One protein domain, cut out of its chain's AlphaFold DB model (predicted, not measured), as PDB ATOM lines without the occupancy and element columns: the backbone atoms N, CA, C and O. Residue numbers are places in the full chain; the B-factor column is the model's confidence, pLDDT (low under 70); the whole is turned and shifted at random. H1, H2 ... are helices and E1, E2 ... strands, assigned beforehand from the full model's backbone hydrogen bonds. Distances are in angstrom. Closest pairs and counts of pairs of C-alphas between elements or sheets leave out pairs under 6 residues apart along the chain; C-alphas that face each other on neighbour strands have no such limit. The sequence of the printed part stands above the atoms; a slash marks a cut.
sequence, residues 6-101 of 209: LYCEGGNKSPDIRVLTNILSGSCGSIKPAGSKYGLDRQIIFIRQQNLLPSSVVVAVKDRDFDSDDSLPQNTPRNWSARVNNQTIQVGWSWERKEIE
ATOM      1  N   LEU A   6      -2.631  43.689  38.874       96.62
ATOM      2  CA  LEU A   6      -1.276  43.387  38.434       96.62
ATOM      3  C   LEU A   6      -0.348  44.541  38.819       96.62
ATOM      4  O   LEU A   6      -0.521  45.662  38.346       96.62
ATOM      5  N   TYR A   7       0.641  44.273  39.665       96.88
ATOM      6  CA  TYR A   7       1.719  45.226  39.916       96.88
ATOM      7  C   TYR A   7       2.829  45.089  38.870       96.88
ATOM      8  O   TYR A   7       3.146  43.972  38.473       96.88
ATOM      9  N   CYS A   8       3.434  46.197  38.452       95.19
ATOM     10  CA  CYS A   8       4.606  46.225  37.572       95.19
ATOM     11  C   CYS A   8       5.704  47.143  38.124       95.19
ATOM     12  O   CYS A   8       5.464  47.923  39.052       95.19
ATOM     13  N   GLU A   9       6.903  47.059  37.555       92.19
ATOM     14  CA  GLU A   9       8.004  47.964  37.889       92.19
ATOM     15  C   GLU A   9       7.754  49.394  37.384       92.19
ATOM     16  O   GLU A   9       6.804  49.687  36.647       92.19
ATOM     17  N   GLY A  10       8.597  50.317  37.847       90.12
ATOM     18  CA  GLY A  10       8.583  51.712  37.439       90.12
ATOM     19  C   GLY A  10       7.490  52.547  38.105       90.12
ATOM     20  O   GLY A  10       6.867  52.163  39.095       90.12
ATOM     21  N   GLY A  11       7.306  53.762  37.588       92.88
ATOM     22  CA  GLY A  11       6.312  54.727  38.067       92.88
ATOM     23  C   GLY A  11       5.089  54.839  37.153       92.88
ATOM     24  O   GLY A  11       5.015  54.219  36.103       92.88
ATOM     25  N   ASN A  12       4.153  55.732  37.490       90.50
ATOM     26  CA  ASN A  12       2.902  55.956  36.735       90.50
ATOM     27  C   ASN A  12       3.070  56.343  35.250       90.50
ATOM     28  O   ASN A  12       2.085  56.407  34.520       90.50
ATOM     29  N   LYS A  13       4.290  56.658  34.807       91.44
ATOM     30  CA  LYS A  13       4.611  57.030  33.422       91.44
ATOM     31  C   LYS A  13       5.668  56.115  32.790       91.44
ATOM     32  O   LYS A  13       6.132  56.435  31.696       91.44
ATOM     33  N   SER A  14       6.065  55.030  33.465       91.06
ATOM     34  CA  SER A  14       7.060  54.103  32.921       91.06
ATOM     35  C   SER A  14       6.536  53.405  31.662       91.06
ATOM     36  O   SER A  14       5.318  53.345  31.437       91.06
ATOM     37  N   PRO A  15       7.434  52.897  30.807       89.56
ATOM     38  CA  PRO A  15       7.034  52.059  29.687       89.56
ATOM     39  C   PRO A  15       6.218  50.837  30.132       89.56
ATOM     40  O   PRO A  15       5.196  50.569  29.502       89.56
ATOM     41  N   ASP A  16       6.560  50.185  31.249       91.38
ATOM     42  CA  ASP A  16       5.862  49.005  31.784       91.38
ATOM     43  C   ASP A  16       4.355  49.210  31.887       91.38
ATOM     44  O   ASP A  16       3.570  48.495  31.263       91.38
ATOM     45  N   ILE A  17       3.936  50.221  32.657       94.19
ATOM     46  CA  ILE A  17       2.520  50.459  32.920       94.19
ATOM     47  C   ILE A  17       1.793  50.853  31.637       94.19
ATOM     48  O   ILE A  17       0.649  50.446  31.429       94.19
ATOM     49  N   ARG A  18       2.455  51.597  30.743       92.56
ATOM     50  CA  ARG A  18       1.883  52.011  29.456       92.56
ATOM     51  C   ARG A  18       1.665  50.811  28.542       92.56
ATOM     52  O   ARG A  18       0.597  50.699  27.944       92.56
ATOM     53  N   VAL A  19       2.643  49.919  28.432       91.38
ATOM     54  CA  VAL A  19       2.554  48.715  27.597       91.38
ATOM     55  C   VAL A  19       1.517  47.753  28.171       91.38
ATOM     56  O   VAL A  19       0.582  47.370  27.466       91.38
ATOM     57  N   LEU A  20       1.608  47.430  29.462       93.38
ATOM     58  CA  LEU A  20       0.698  46.500  30.131       93.38
ATOM     59  C   LEU A  20      -0.757  46.971  30.083       93.38
ATOM     60  O   LEU A  20      -1.643  46.159  29.826       93.38
ATOM     61  N   THR A  21      -1.013  48.270  30.278       93.12
ATOM     62  CA  THR A  21      -2.379  48.824  30.226       93.12
ATOM     63  C   THR A  21      -3.006  48.628  28.853       93.12
ATOM     64  O   THR A  21      -4.190  48.314  28.762       93.12
ATOM     65  N   ASN A  22      -2.216  48.759  27.786       89.31
ATOM     66  CA  ASN A  22      -2.701  48.529  26.430       89.31
ATOM     67  C   ASN A  22      -2.922  47.037  26.146       89.31
ATOM     68  O   ASN A  22      -3.982  46.670  25.645       89.31
ATOM     69  N   ILE A  23      -1.962  46.172  26.492       89.56
ATOM     70  CA  ILE A  23      -2.027  44.732  26.183       89.56
ATOM     71  C   ILE A  23      -3.122  44.021  26.989       89.56
ATOM     72  O   ILE A  23      -3.785  43.124  26.474       89.56
ATOM     73  N   LEU A  24      -3.322  44.406  28.251       91.88
ATOM     74  CA  LEU A  24      -4.248  43.733  29.169       91.88
ATOM     75  C   LEU A  24      -5.590  44.457  29.319       91.88
ATOM     76  O   LEU A  24      -6.382  44.104  30.200       91.88
ATOM     77  N   SER A  25      -5.860  45.446  28.464       88.50
ATOM     78  CA  SER A  25      -7.131  46.170  28.448       88.50
ATOM     79  C   SER A  25      -8.307  45.193  28.331       88.50
ATOM     80  O   SER A  25      -8.323  44.306  27.478       88.50
ATOM     81  N   GLY A  26      -9.271  45.298  29.249       85.19
ATOM     82  CA  GLY A  26     -10.435  44.405  29.323       85.19
ATOM     83  C   GLY A  26     -10.169  43.002  29.893       85.19
ATOM     84  O   GLY A  26     -11.125  42.283  30.166       85.19
ATOM     85  N   SER A  27      -8.907  42.617  30.121       87.81
ATOM     86  CA  SER A  27      -8.520  41.291  30.641       87.81
ATOM     87  C   SER A  27      -7.990  41.321  32.082       87.81
ATOM     88  O   SER A  27      -8.036  40.307  32.782       87.81
ATOM     89  N   CYS A  28      -7.503  42.474  32.549       90.31
ATOM     90  CA  CYS A  28      -7.062  42.705  33.926       90.31
ATOM     91  C   CYS A  28      -7.874  43.842  34.558       90.31
ATOM     92  O   CYS A  28      -8.176  44.832  33.893       90.31
ATOM     93  N   GLY A  29      -8.222  43.709  35.842       89.81
ATOM     94  CA  GLY A  29      -9.013  44.720  36.548       89.81
ATOM     95  C   GLY A  29      -8.275  46.051  36.718       89.81
ATOM     96  O   GLY A  29      -8.828  47.107  36.432       89.81
ATOM     97  N   SER A  30      -7.026  46.013  37.185       93.94
ATOM     98  CA  SER A  30      -6.185  47.204  37.334       93.94
ATOM     99  C   SER A  30      -4.703  46.862  37.261       93.94
ATOM    100  O   SER A  30      -4.274  45.807  37.732       93.94
ATOM    101  N   ILE A  31      -3.920  47.786  36.711       95.81
ATOM    102  CA  ILE A  31      -2.461  47.694  36.644       95.81
ATOM    103  C   ILE A  31      -1.888  48.832  37.479       95.81
ATOM    104  O   ILE A  31      -2.335  49.975  37.358       95.81
ATOM    105  N   LYS A  32      -0.949  48.518  38.372       95.50
ATOM    106  CA  LYS A  32      -0.389  49.476  39.332       95.50
ATOM    107  C   LYS A  32       1.138  49.458  39.294       95.50
ATOM    108  O   LYS A  32       1.720  48.379  39.352       95.50
ATOM    109  N   PRO A  33       1.807  50.618  39.277       95.00
ATOM    110  CA  PRO A  33       3.249  50.653  39.434       95.00
ATOM    111  C   PRO A  33       3.616  50.405  40.900       95.00
ATOM    112  O   PRO A  33       2.932  50.880  41.811       95.00
ATOM    113  N   ALA A  34       4.706  49.680  41.124       93.44
ATOM    114  CA  ALA A  34       5.273  49.421  42.447       93.44
ATOM    115  C   ALA A  34       6.585  50.182  42.706       93.44
ATOM    116  O   ALA A  34       7.160  50.075  43.789       93.44
ATOM    117  N   GLY A  35       7.075  50.962  41.739       88.94
ATOM    118  CA  GLY A  35       8.375  51.617  41.821       88.94
ATOM    119  C   GLY A  35       9.495  50.635  41.509       88.94
ATOM    120  O   GLY A  35       9.940  50.547  40.371       88.94
ATOM    121  N   SER A  36       9.951  49.896  42.519       84.38
ATOM    122  CA  SER A  36      11.065  48.957  42.386       84.38
ATOM    123  C   SER A  36      10.612  47.515  42.594       84.38
ATOM    124  O   SER A  36       9.807  47.241  43.482       84.38
ATOM    125  N   LYS A  37      11.205  46.567  41.857       81.94
ATOM    126  CA  LYS A  37      11.085  45.131  42.162       81.94
ATOM    127  C   LYS A  37      11.552  44.748  43.567       81.94
ATOM    128  O   LYS A  37      11.132  43.708  44.079       81.94
ATOM    129  N   TYR A  38      12.430  45.535  44.200       83.50
ATOM    130  CA  TYR A  38      12.946  45.217  45.531       83.50
ATOM    131  C   TYR A  38      11.825  45.288  46.576       83.50
ATOM    132  O   TYR A  38      11.356  46.362  46.938       83.50
ATOM    133  N   GLY A  39      11.411  44.121  47.081       87.56
ATOM    134  CA  GLY A  39      10.329  43.992  48.061       87.56
ATOM    135  C   GLY A  39       8.930  43.868  47.455       87.56
ATOM    136  O   GLY A  39       7.962  43.757  48.209       87.56
ATOM    137  N   LEU A  40       8.807  43.833  46.125       93.12
ATOM    138  CA  LEU A  40       7.523  43.644  45.454       93.12
ATOM    139  C   LEU A  40       6.906  42.275  45.792       93.12
ATOM    140  O   LEU A  40       5.720  42.193  46.097       93.12
ATOM    141  N   ASP A  41       7.707  41.209  45.863       93.44
ATOM    142  CA  ASP A  41       7.273  39.902  46.382       93.44
ATOM    143  C   ASP A  41       6.681  40.006  47.793       93.44
ATOM    144  O   ASP A  41       5.584  39.501  48.047       93.44
ATOM    145  N   ARG A  42       7.377  40.696  48.702       92.56
ATOM    146  CA  ARG A  42       6.944  40.901  50.092       92.56
ATOM    147  C   ARG A  42       5.639  41.679  50.154       92.56
ATOM    148  O   ARG A  42       4.771  41.320  50.944       92.56
ATOM    149  N   GLN A  43       5.470  42.692  49.304       92.94
ATOM    150  CA  GLN A  43       4.220  43.440  49.189       92.94
ATOM    151  C   GLN A  43       3.064  42.530  48.752       92.94
ATOM    152  O   GLN A  43       2.008  42.550  49.385       92.94
ATOM    153  N   ILE A  44       3.255  41.699  47.717       94.69
ATOM    154  CA  ILE A  44       2.223  40.751  47.262       94.69
ATOM    155  C   ILE A  44       1.873  39.749  48.367       94.69
ATOM    156  O   ILE A  44       0.693  39.514  48.636       94.69
ATOM    157  N   ILE A  45       2.880  39.178  49.034       93.94
ATOM    158  CA  ILE A  45       2.682  38.242  50.148       93.94
ATOM    159  C   ILE A  45       1.897  38.913  51.274       93.94
ATOM    160  O   ILE A  45       0.915  38.345  51.745       93.94
ATOM    161  N   PHE A  46       2.287  40.124  51.673       92.94
ATOM    162  CA  PHE A  46       1.637  40.869  52.746       92.94
ATOM    163  C   PHE A  46       0.164  41.150  52.432       92.94
ATOM    164  O   PHE A  46      -0.695  40.861  53.263       92.94
ATOM    165  N   ILE A  47      -0.148  41.622  51.217       93.00
ATOM    166  CA  ILE A  47      -1.531  41.864  50.773       93.00
ATOM    167  C   ILE A  47      -2.378  40.594  50.900       93.00
ATOM    168  O   ILE A  47      -3.504  40.655  51.395       93.00
ATOM    169  N   ARG A  48      -1.835  39.446  50.471       90.69
ATOM    170  CA  ARG A  48      -2.543  38.160  50.502       90.69
ATOM    171  C   ARG A  48      -2.704  37.619  51.924       90.69
ATOM    172  O   ARG A  48      -3.794  37.193  52.281       90.69
ATOM    173  N   GLN A  49      -1.652  37.648  52.741       90.31
ATOM    174  CA  GLN A  49      -1.668  37.104  54.106       90.31
ATOM    175  C   GLN A  49      -2.521  37.927  55.067       90.31
ATOM    176  O   GLN A  49      -3.217  37.356  55.900       90.31
ATOM    177  N   GLN A  50      -2.484  39.254  54.945       92.56
ATOM    178  CA  GLN A  50      -3.308  40.147  55.761       92.56
ATOM    179  C   GLN A  50      -4.723  40.317  55.194       92.56
ATOM    180  O   GLN A  50      -5.513  41.078  55.746       92.56
ATOM    181  N   ASN A  51      -5.043  39.629  54.089       90.12
ATOM    182  CA  ASN A  51      -6.332  39.697  53.408       90.12
ATOM    183  C   ASN A  51      -6.800  41.147  53.166       90.12
ATOM    184  O   ASN A  51      -7.973  41.474  53.339       90.12
ATOM    185  N   LEU A  52      -5.872  42.035  52.784       91.56
ATOM    186  CA  LEU A  52      -6.154  43.474  52.651       91.56
ATOM    187  C   LEU A  52      -7.126  43.777  51.511       91.56
ATOM    188  O   LEU A  52      -7.776  44.818  51.506       91.56
ATOM    189  N   LEU A  53      -7.191  42.880  50.526       89.38
ATOM    190  CA  LEU A  53      -8.066  42.974  49.365       89.38
ATOM    191  C   LEU A  53      -8.820  41.648  49.208       89.38
ATOM    192  O   LEU A  53      -8.419  40.804  48.399       89.38
ATOM    193  N   PRO A  54      -9.890  41.443  49.997       86.25
ATOM    194  CA  PRO A  54     -10.657  40.206  49.977       86.25
ATOM    195  C   PRO A  54     -11.169  39.897  48.571       86.25
ATOM    196  O   PRO A  54     -11.553  40.797  47.821       86.25
ATOM    197  N   SER A  55     -11.154  38.616  48.205       86.62
ATOM    198  CA  SER A  55     -11.636  38.122  46.905       86.62
ATOM    199  C   SER A  55     -10.909  38.684  45.673       86.62
ATOM    200  O   SER A  55     -11.373  38.485  44.552       86.62
ATOM    201  N   SER A  56      -9.768  39.357  45.856       89.88
ATOM    202  CA  SER A  56      -8.952  39.881  44.761       89.88
ATOM    203  C   SER A  56      -7.753  38.979  44.477       89.88
ATOM    204  O   SER A  56      -6.951  38.680  45.361       89.88
ATOM    205  N   VAL A  57      -7.570  38.598  43.214       92.56
ATOM    206  CA  VAL A  57      -6.333  37.982  42.725       92.56
ATOM    207  C   VAL A  57      -5.316  39.090  42.462       92.56
ATOM    208  O   VAL A  57      -5.448  39.855  41.503       92.56
ATOM    209  N   VAL A  58      -4.316  39.178  43.340       95.19
ATOM    210  CA  VAL A  58      -3.247  40.185  43.295       95.19
ATOM    211  C   VAL A  58      -1.923  39.506  42.970       95.19
ATOM    212  O   VAL A  58      -1.499  38.600  43.691       95.19
ATOM    213  N   VAL A  59      -1.269  39.938  41.900       96.44
ATOM    214  CA  VAL A  59      -0.012  39.379  41.372       96.44
ATOM    215  C   VAL A  59       0.903  40.510  40.906       96.44
ATOM    216  O   VAL A  59       0.477  41.662  40.819       96.44
ATOM    217  N   ALA A  60       2.152  40.182  40.598       96.62
ATOM    218  CA  ALA A  60       3.116  41.116  40.033       96.62
ATOM    219  C   ALA A  60       3.759  40.581  38.743       96.62
ATOM    220  O   ALA A  60       3.853  39.373  38.538       96.62
ATOM    221  N   VAL A  61       4.226  41.483  37.890       95.44
ATOM    222  CA  VAL A  61       5.152  41.194  36.799       95.44
ATOM    223  C   VAL A  61       6.399  42.046  36.984       95.44
ATOM    224  O   VAL A  61       6.304  43.195  37.416       95.44
ATOM    225  N   LYS A  62       7.563  41.464  36.713       93.00
ATOM    226  CA  LYS A  62       8.852  42.140  36.842       93.00
ATOM    227  C   LYS A  62       9.746  41.873  35.639       93.00
ATOM    228  O   LYS A  62       9.578  40.855  34.956       93.00
ATOM    229  N   ASP A  63      10.727  42.733  35.447       90.94
ATOM    230  CA  ASP A  63      11.819  42.470  34.530       90.94
ATOM    231  C   ASP A  63      12.622  41.260  35.001       90.94
ATOM    232  O   ASP A  63      12.642  40.852  36.176       90.94
ATOM    233  N   ARG A  64      13.221  40.592  34.024       86.56
ATOM    234  CA  ARG A  64      14.139  39.493  34.291       86.56
ATOM    235  C   ARG A  64      15.512  40.030  34.678       86.56
ATOM    236  O   ARG A  64      16.164  39.440  35.538       86.56
ATOM    237  N   ASP A  65      15.882  41.164  34.084       81.69
ATOM    238  CA  ASP A  65      17.187  41.802  34.183       81.69
ATOM    239  C   ASP A  65      18.334  40.851  33.807       81.69
ATOM    240  O   ASP A  65      18.193  39.935  32.996       81.69
ATOM    241  N   PHE A  66      19.506  41.099  34.389       71.44
ATOM    242  CA  PHE A  66      20.674  40.240  34.335       71.44
ATOM    243  C   PHE A  66      20.571  39.190  35.448       71.44
ATOM    244  O   PHE A  66      21.087  39.390  36.551       71.44
ATOM    245  N   ASP A  67      19.868  38.091  35.176       73.38
ATOM    246  CA  ASP A  67      19.980  36.865  35.968       73.38
ATOM    247  C   ASP A  67      21.072  35.939  35.401       73.38
ATOM    248  O   ASP A  67      21.695  36.232  34.381       73.38
ATOM    249  N   SER A  68      21.365  34.849  36.114       65.88
ATOM    250  CA  SER A  68      22.374  33.855  35.720       65.88
ATOM    251  C   SER A  68      21.785  32.707  34.896       65.88
ATOM    252  O   SER A  68      22.333  31.606  34.907       65.88
ATOM    253  N   ASP A  69      20.607  32.899  34.309       76.75
ATOM    254  CA  ASP A  69      19.913  31.860  33.561       76.75
ATOM    255  C   ASP A  69      20.151  32.073  32.055       76.75
ATOM    256  O   ASP A  69      19.902  33.138  31.501       76.75
ATOM    257  N   ASP A  70      20.645  31.049  31.369       75.19
ATOM    258  CA  ASP A  70      20.940  31.103  29.930       75.19
ATOM    259  C   ASP A  70      19.926  30.300  29.099       75.19
ATOM    260  O   ASP A  70      20.155  29.987  27.930       75.19
ATOM    261  N   SER A  71      18.785  29.931  29.688       81.69
ATOM    262  CA  SER A  71      17.733  29.210  28.974       81.69
ATOM    263  C   SER A  71      17.161  30.030  27.816       81.69
ATOM    264  O   SER A  71      16.849  31.219  27.943       81.69
ATOM    265  N   LEU A  72      16.984  29.348  26.680       80.62
ATOM    266  CA  LEU A  72      16.376  29.921  25.487       80.62
ATOM    267  C   LEU A  72      14.925  30.354  25.754       80.62
ATOM    268  O   LEU A  72      14.215  29.667  26.497       80.62
ATOM    269  N   PRO A  73      14.456  31.442  25.113       82.00
ATOM    270  CA  PRO A  73      13.074  31.865  25.232       82.00
ATOM    271  C   PRO A  73      12.076  30.809  24.732       82.00
ATOM    272  O   PRO A  73      12.193  30.311  23.614       82.00
ATOM    273  N   GLN A  74      11.065  30.501  25.539       88.81
ATOM    274  CA  GLN A  74       9.916  29.652  25.224       88.81
ATOM    275  C   GLN A  74       8.687  30.457  24.764       88.81
ATOM    276  O   GLN A  74       7.632  29.882  24.508       88.81
ATOM    277  N   ASN A  75       8.811  31.780  24.659       84.75
ATOM    278  CA  ASN A  75       7.746  32.738  24.372       84.75
ATOM    279  C   ASN A  75       6.622  32.724  25.417       84.75
ATOM    280  O   ASN A  75       5.450  32.907  25.086       84.75
ATOM    281  N   THR A  76       6.971  32.524  26.691       88.88
ATOM    282  CA  THR A  76       6.010  32.566  27.806       88.88
ATOM    283  C   THR A  76       6.595  33.290  29.025       88.88
ATOM    284  O   THR A  76       7.785  33.140  29.308       88.88
ATOM    285  N   PRO A  77       5.798  34.086  29.772       91.12
ATOM    286  CA  PRO A  77       6.253  34.663  31.034       91.12
ATOM    287  C   PRO A  77       6.651  33.569  32.024       91.12
ATOM    288  O   PRO A  77       5.963  32.556  32.169       91.12
ATOM    289  N   ARG A  78       7.742  33.791  32.752       91.62
ATOM    290  CA  ARG A  78       8.292  32.810  33.689       91.62
ATOM    291  C   ARG A  78       7.617  32.944  35.039       91.62
ATOM    292  O   ARG A  78       7.401  34.053  35.515       91.62
ATOM    293  N   ASN A  79       7.298  31.825  35.683       94.06
ATOM    294  CA  ASN A  79       6.709  31.861  37.017       94.06
ATOM    295  C   ASN A  79       7.693  32.471  38.018       94.06
ATOM    296  O   ASN A  79       8.815  31.992  38.173       94.06
ATOM    297  N   TRP A  80       7.236  33.483  38.751       93.69
ATOM    298  CA  TRP A  80       7.988  34.076  39.845       93.69
ATOM    299  C   TRP A  80       7.369  33.675  41.182       93.69
ATOM    300  O   TRP A  80       6.207  33.980  41.476       93.69
ATOM    301  N   SER A  81       8.169  32.990  41.996       94.06
ATOM    302  CA  SER A  81       7.761  32.472  43.297       94.06
ATOM    303  C   SER A  81       8.658  32.976  44.419       94.06
ATOM    304  O   SER A  81       9.852  33.193  44.230       94.06
ATOM    305  N   ALA A  82       8.079  33.106  45.606       92.12
ATOM    306  CA  ALA A  82       8.764  33.465  46.839       92.12
ATOM    307  C   ALA A  82       8.600  32.354  47.886       92.12
ATOM    308  O   ALA A  82       7.598  31.631  47.895       92.12
ATOM    309  N   ARG A  83       9.591  32.206  48.773       91.12
ATOM    310  CA  ARG A  83       9.534  31.250  49.887       91.12
ATOM    311  C   ARG A  83       8.983  31.916  51.140       91.12
ATOM    312  O   ARG A  83       9.527  32.914  51.600       91.12
ATOM    313  N   VAL A  84       7.945  31.321  51.717       89.38
ATOM    314  CA  VAL A  84       7.301  31.781  52.951       89.38
ATOM    315  C   VAL A  84       7.008  30.567  53.819       89.38
ATOM    316  O   VAL A  84       6.343  29.647  53.358       89.38
ATOM    317  N   ASN A  85       7.509  30.533  55.057       87.88
ATOM    318  CA  ASN A  85       7.295  29.418  55.997       87.88
ATOM    319  C   ASN A  85       7.543  28.029  55.368       87.88
ATOM    320  O   ASN A  85       6.750  27.106  55.529       87.88
ATOM    321  N   ASN A  86       8.639  27.897  54.613       89.50
ATOM    322  CA  ASN A  86       9.022  26.678  53.887       89.50
ATOM    323  C   ASN A  86       8.067  26.240  52.752       89.50
ATOM    324  O   ASN A  86       8.232  25.162  52.186       89.50
ATOM    325  N   GLN A  87       7.102  27.079  52.376       92.38
ATOM    326  CA  GLN A  87       6.242  26.897  51.209       92.38
ATOM    327  C   GLN A  87       6.684  27.810  50.066       92.38
ATOM    328  O   GLN A  87       7.152  28.929  50.285       92.38
ATOM    329  N   THR A  88       6.526  27.330  48.833       93.31
ATOM    330  CA  THR A  88       6.764  28.126  47.623       93.31
ATOM    331  C   THR A  88       5.434  28.699  47.155       93.31
ATOM    332  O   THR A  88       4.517  27.948  46.835       93.31
ATOM    333  N   ILE A  89       5.326  30.024  47.131       91.94
ATOM    334  CA  ILE A  89       4.116  30.740  46.731       91.94
ATOM    335  C   ILE A  89       4.420  31.507  45.450       91.94
ATOM    336  O   ILE A  89       5.333  32.332  45.430       91.94
ATOM    337  N   GLN A  90       3.636  31.281  44.397       94.69
ATOM    338  CA  GLN A  90       3.735  32.085  43.184       94.69
ATOM    339  C   GLN A  90       3.203  33.495  43.450       94.69
ATOM    340  O   GLN A  90       2.022  33.682  43.753       94.69
ATOM    341  N   VAL A  91       4.068  34.498  43.329       95.56
ATOM    342  CA  VAL A  91       3.722  35.918  43.509       95.56
ATOM    343  C   VAL A  91       3.383  36.593  42.179       95.56
ATOM    344  O   VAL A  91       2.672  37.597  42.170       95.56
ATOM    345  N   GLY A  92       3.787  35.992  41.060       95.88
ATOM    346  CA  GLY A  92       3.413  36.439  39.726       95.88
ATOM    347  C   GLY A  92       4.333  35.876  38.653       95.88
ATOM    348  O   GLY A  92       4.566  34.662  38.630       95.88
ATOM    349  N   TRP A  93       4.848  36.748  37.786       95.81
ATOM    350  CA  TRP A  93       5.727  36.375  36.679       95.81
ATOM    351  C   TRP A  93       6.928  37.306  36.538       95.81
ATOM    352  O   TRP A  93       6.917  38.435  37.022       95.81
ATOM    353  N   SER A  94       7.957  36.838  35.846       93.00
ATOM    354  CA  SER A  94       8.938  37.707  35.208       93.00
ATOM    355  C   SER A  94       8.828  37.594  33.694       93.00
ATOM    356  O   SER A  94       8.389  36.563  33.168       93.00
ATOM    357  N   TRP A  95       9.257  38.634  32.987       91.19
ATOM    358  CA  TRP A  95       9.492  38.521  31.553       91.19
ATOM    359  C   TRP A  95      10.540  37.451  31.250       91.19
ATOM    360  O   TRP A  95      11.288  36.995  32.119       91.19
ATOM    361  N   GLU A  96      10.538  36.993  30.005       88.75
ATOM    362  CA  GLU A  96      11.525  36.031  29.535       88.75
ATOM    363  C   GLU A  96      12.728  36.719  28.886       88.75
ATOM    364  O   GLU A  96      13.875  36.317  29.115       88.75
ATOM    365  N   ARG A  97      12.464  37.789  28.121       86.38
ATOM    366  CA  ARG A  97      13.482  38.780  27.757       86.38
ATOM    367  C   ARG A  97      13.859  39.597  28.997       86.38
ATOM    368  O   ARG A  97      13.139  39.580  29.995       86.38
ATOM    369  N   LYS A  98      15.005  40.279  28.936       84.31
ATOM    370  CA  LYS A  98      15.562  41.004  30.087       84.31
ATOM    371  C   LYS A  98      14.602  42.073  30.593       84.31
ATOM    372  O   LYS A  98      14.358  42.133  31.793       84.31
ATOM    373  N   GLU A  99      14.033  42.829  29.664       87.50
ATOM    374  CA  GLU A  99      13.154  43.969  29.925       87.50
ATOM    375  C   GLU A  99      11.962  43.940  28.958       87.50
ATOM    376  O   GLU A  99      12.055  43.385  27.850       87.50
ATOM    377  N   ILE A 100      10.835  44.541  29.344       87.81
ATOM    378  CA  ILE A 100       9.639  44.596  28.488       87.81
ATOM    379  C   ILE A 100       9.896  45.344  27.168       87.81
ATOM    380  O   ILE A 100       9.364  44.970  26.118       87.81
ATOM    381  N   GLU A 101      10.765  46.354  27.175       88.44
ATOM    382  CA  GLU A 101      11.166  47.146  26.011       88.44
ATOM    383  C   GLU A 101      11.818  46.282  24.934       88.44
ATOM    384  O   GLU A 101      11.698  46.584  23.746       88.44
TER     385      GLU A 101
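This is residues 6 to 101 of the 209 residues of an uncharacterized protein of Planktothrix agardhii (UniProt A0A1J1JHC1). One strongly twisted sheet of five strands runs through the domain, with H1 over its E2 and E1 end and H2 packed on it near E3 and the E4 and E5 hairpin. Residues 49 to 55, of which 49 belongs to H2, stick out, and a loop of residues 63 to 77 links E3 to E4. The printed part has 96 residues, with two named helices and five named strands in the order E1, H1, E2, H2, E3, E4, E5; the mixed sheet runs E2, E1, E3, E5, E4, and the class is mixed, helices and strands. The whole is compact, with a radius of gyration of the C-alphas of 13.5 A and spans of 35 by 33 by 22 A.

E1 is residues 6 to 8, 6.6 A long, from C-alpha 6 at (-1.276, 43.387, 38.434). H1 is residues 15 to 23, 12.2 A, and E2 is residues 28 to 33, 14.1 A. H2 is residues 40 to 49, 14.2 A, with C-alpha 40 at (7.523, 43.644, 45.454). E3 is residues 58 to 62, 13.9 A. E4 is residues 78 to 84, 19.3 A. E5 is residues 87 to 94, 19.5 A, ending at C-alpha 94 at (8.938, 37.707, 35.208); it bends by 59 degrees at residue 91.

E1 and E2 are parallel at 27 degrees, with N 6 and O 30 at 2.9 A, within hydrogen-bond range. E1, H1, E2 form a strand-helix-strand unit, two parallel neighbour strands with a helix between, with a right-handed crossover. H1 is on the sheet at a height over the sheet of 8.9 A, over E1 and only just over E2, on which 3 of its C-alphas fall; its closest C-alphas to E2 are Thr 21 and Ile 31, 6.5 A apart. E1 and E3 are parallel, with N 61 and O 7 at 2.8 A. E2, H2, E3 form a split unit, with E1 between the strands, also right-handed. H2 is on one face of the sheet, making two layers, helix over sheet; the closest C-alphas of H2 and E3 are Ile 44 and Val 59, 6.4 A apart. E3 and E5 are parallel at 57 degrees, with N 93 and O 60 at 2.9 A. E4 and E5 form an antiparallel hairpin, with N 89 and O 82 at 2.9 A. In H1 and H2 every O i to N i+4 pair is within hydrogen-bond range.

The C-alphas farthest apart are those of Pro 54 and Asp 70, 38.5 A. The printed part has no cut. The link from E3 to E4 is long, 15 residues. The mean pLDDT of the printed part is 89.9, and residue 68 is under 70.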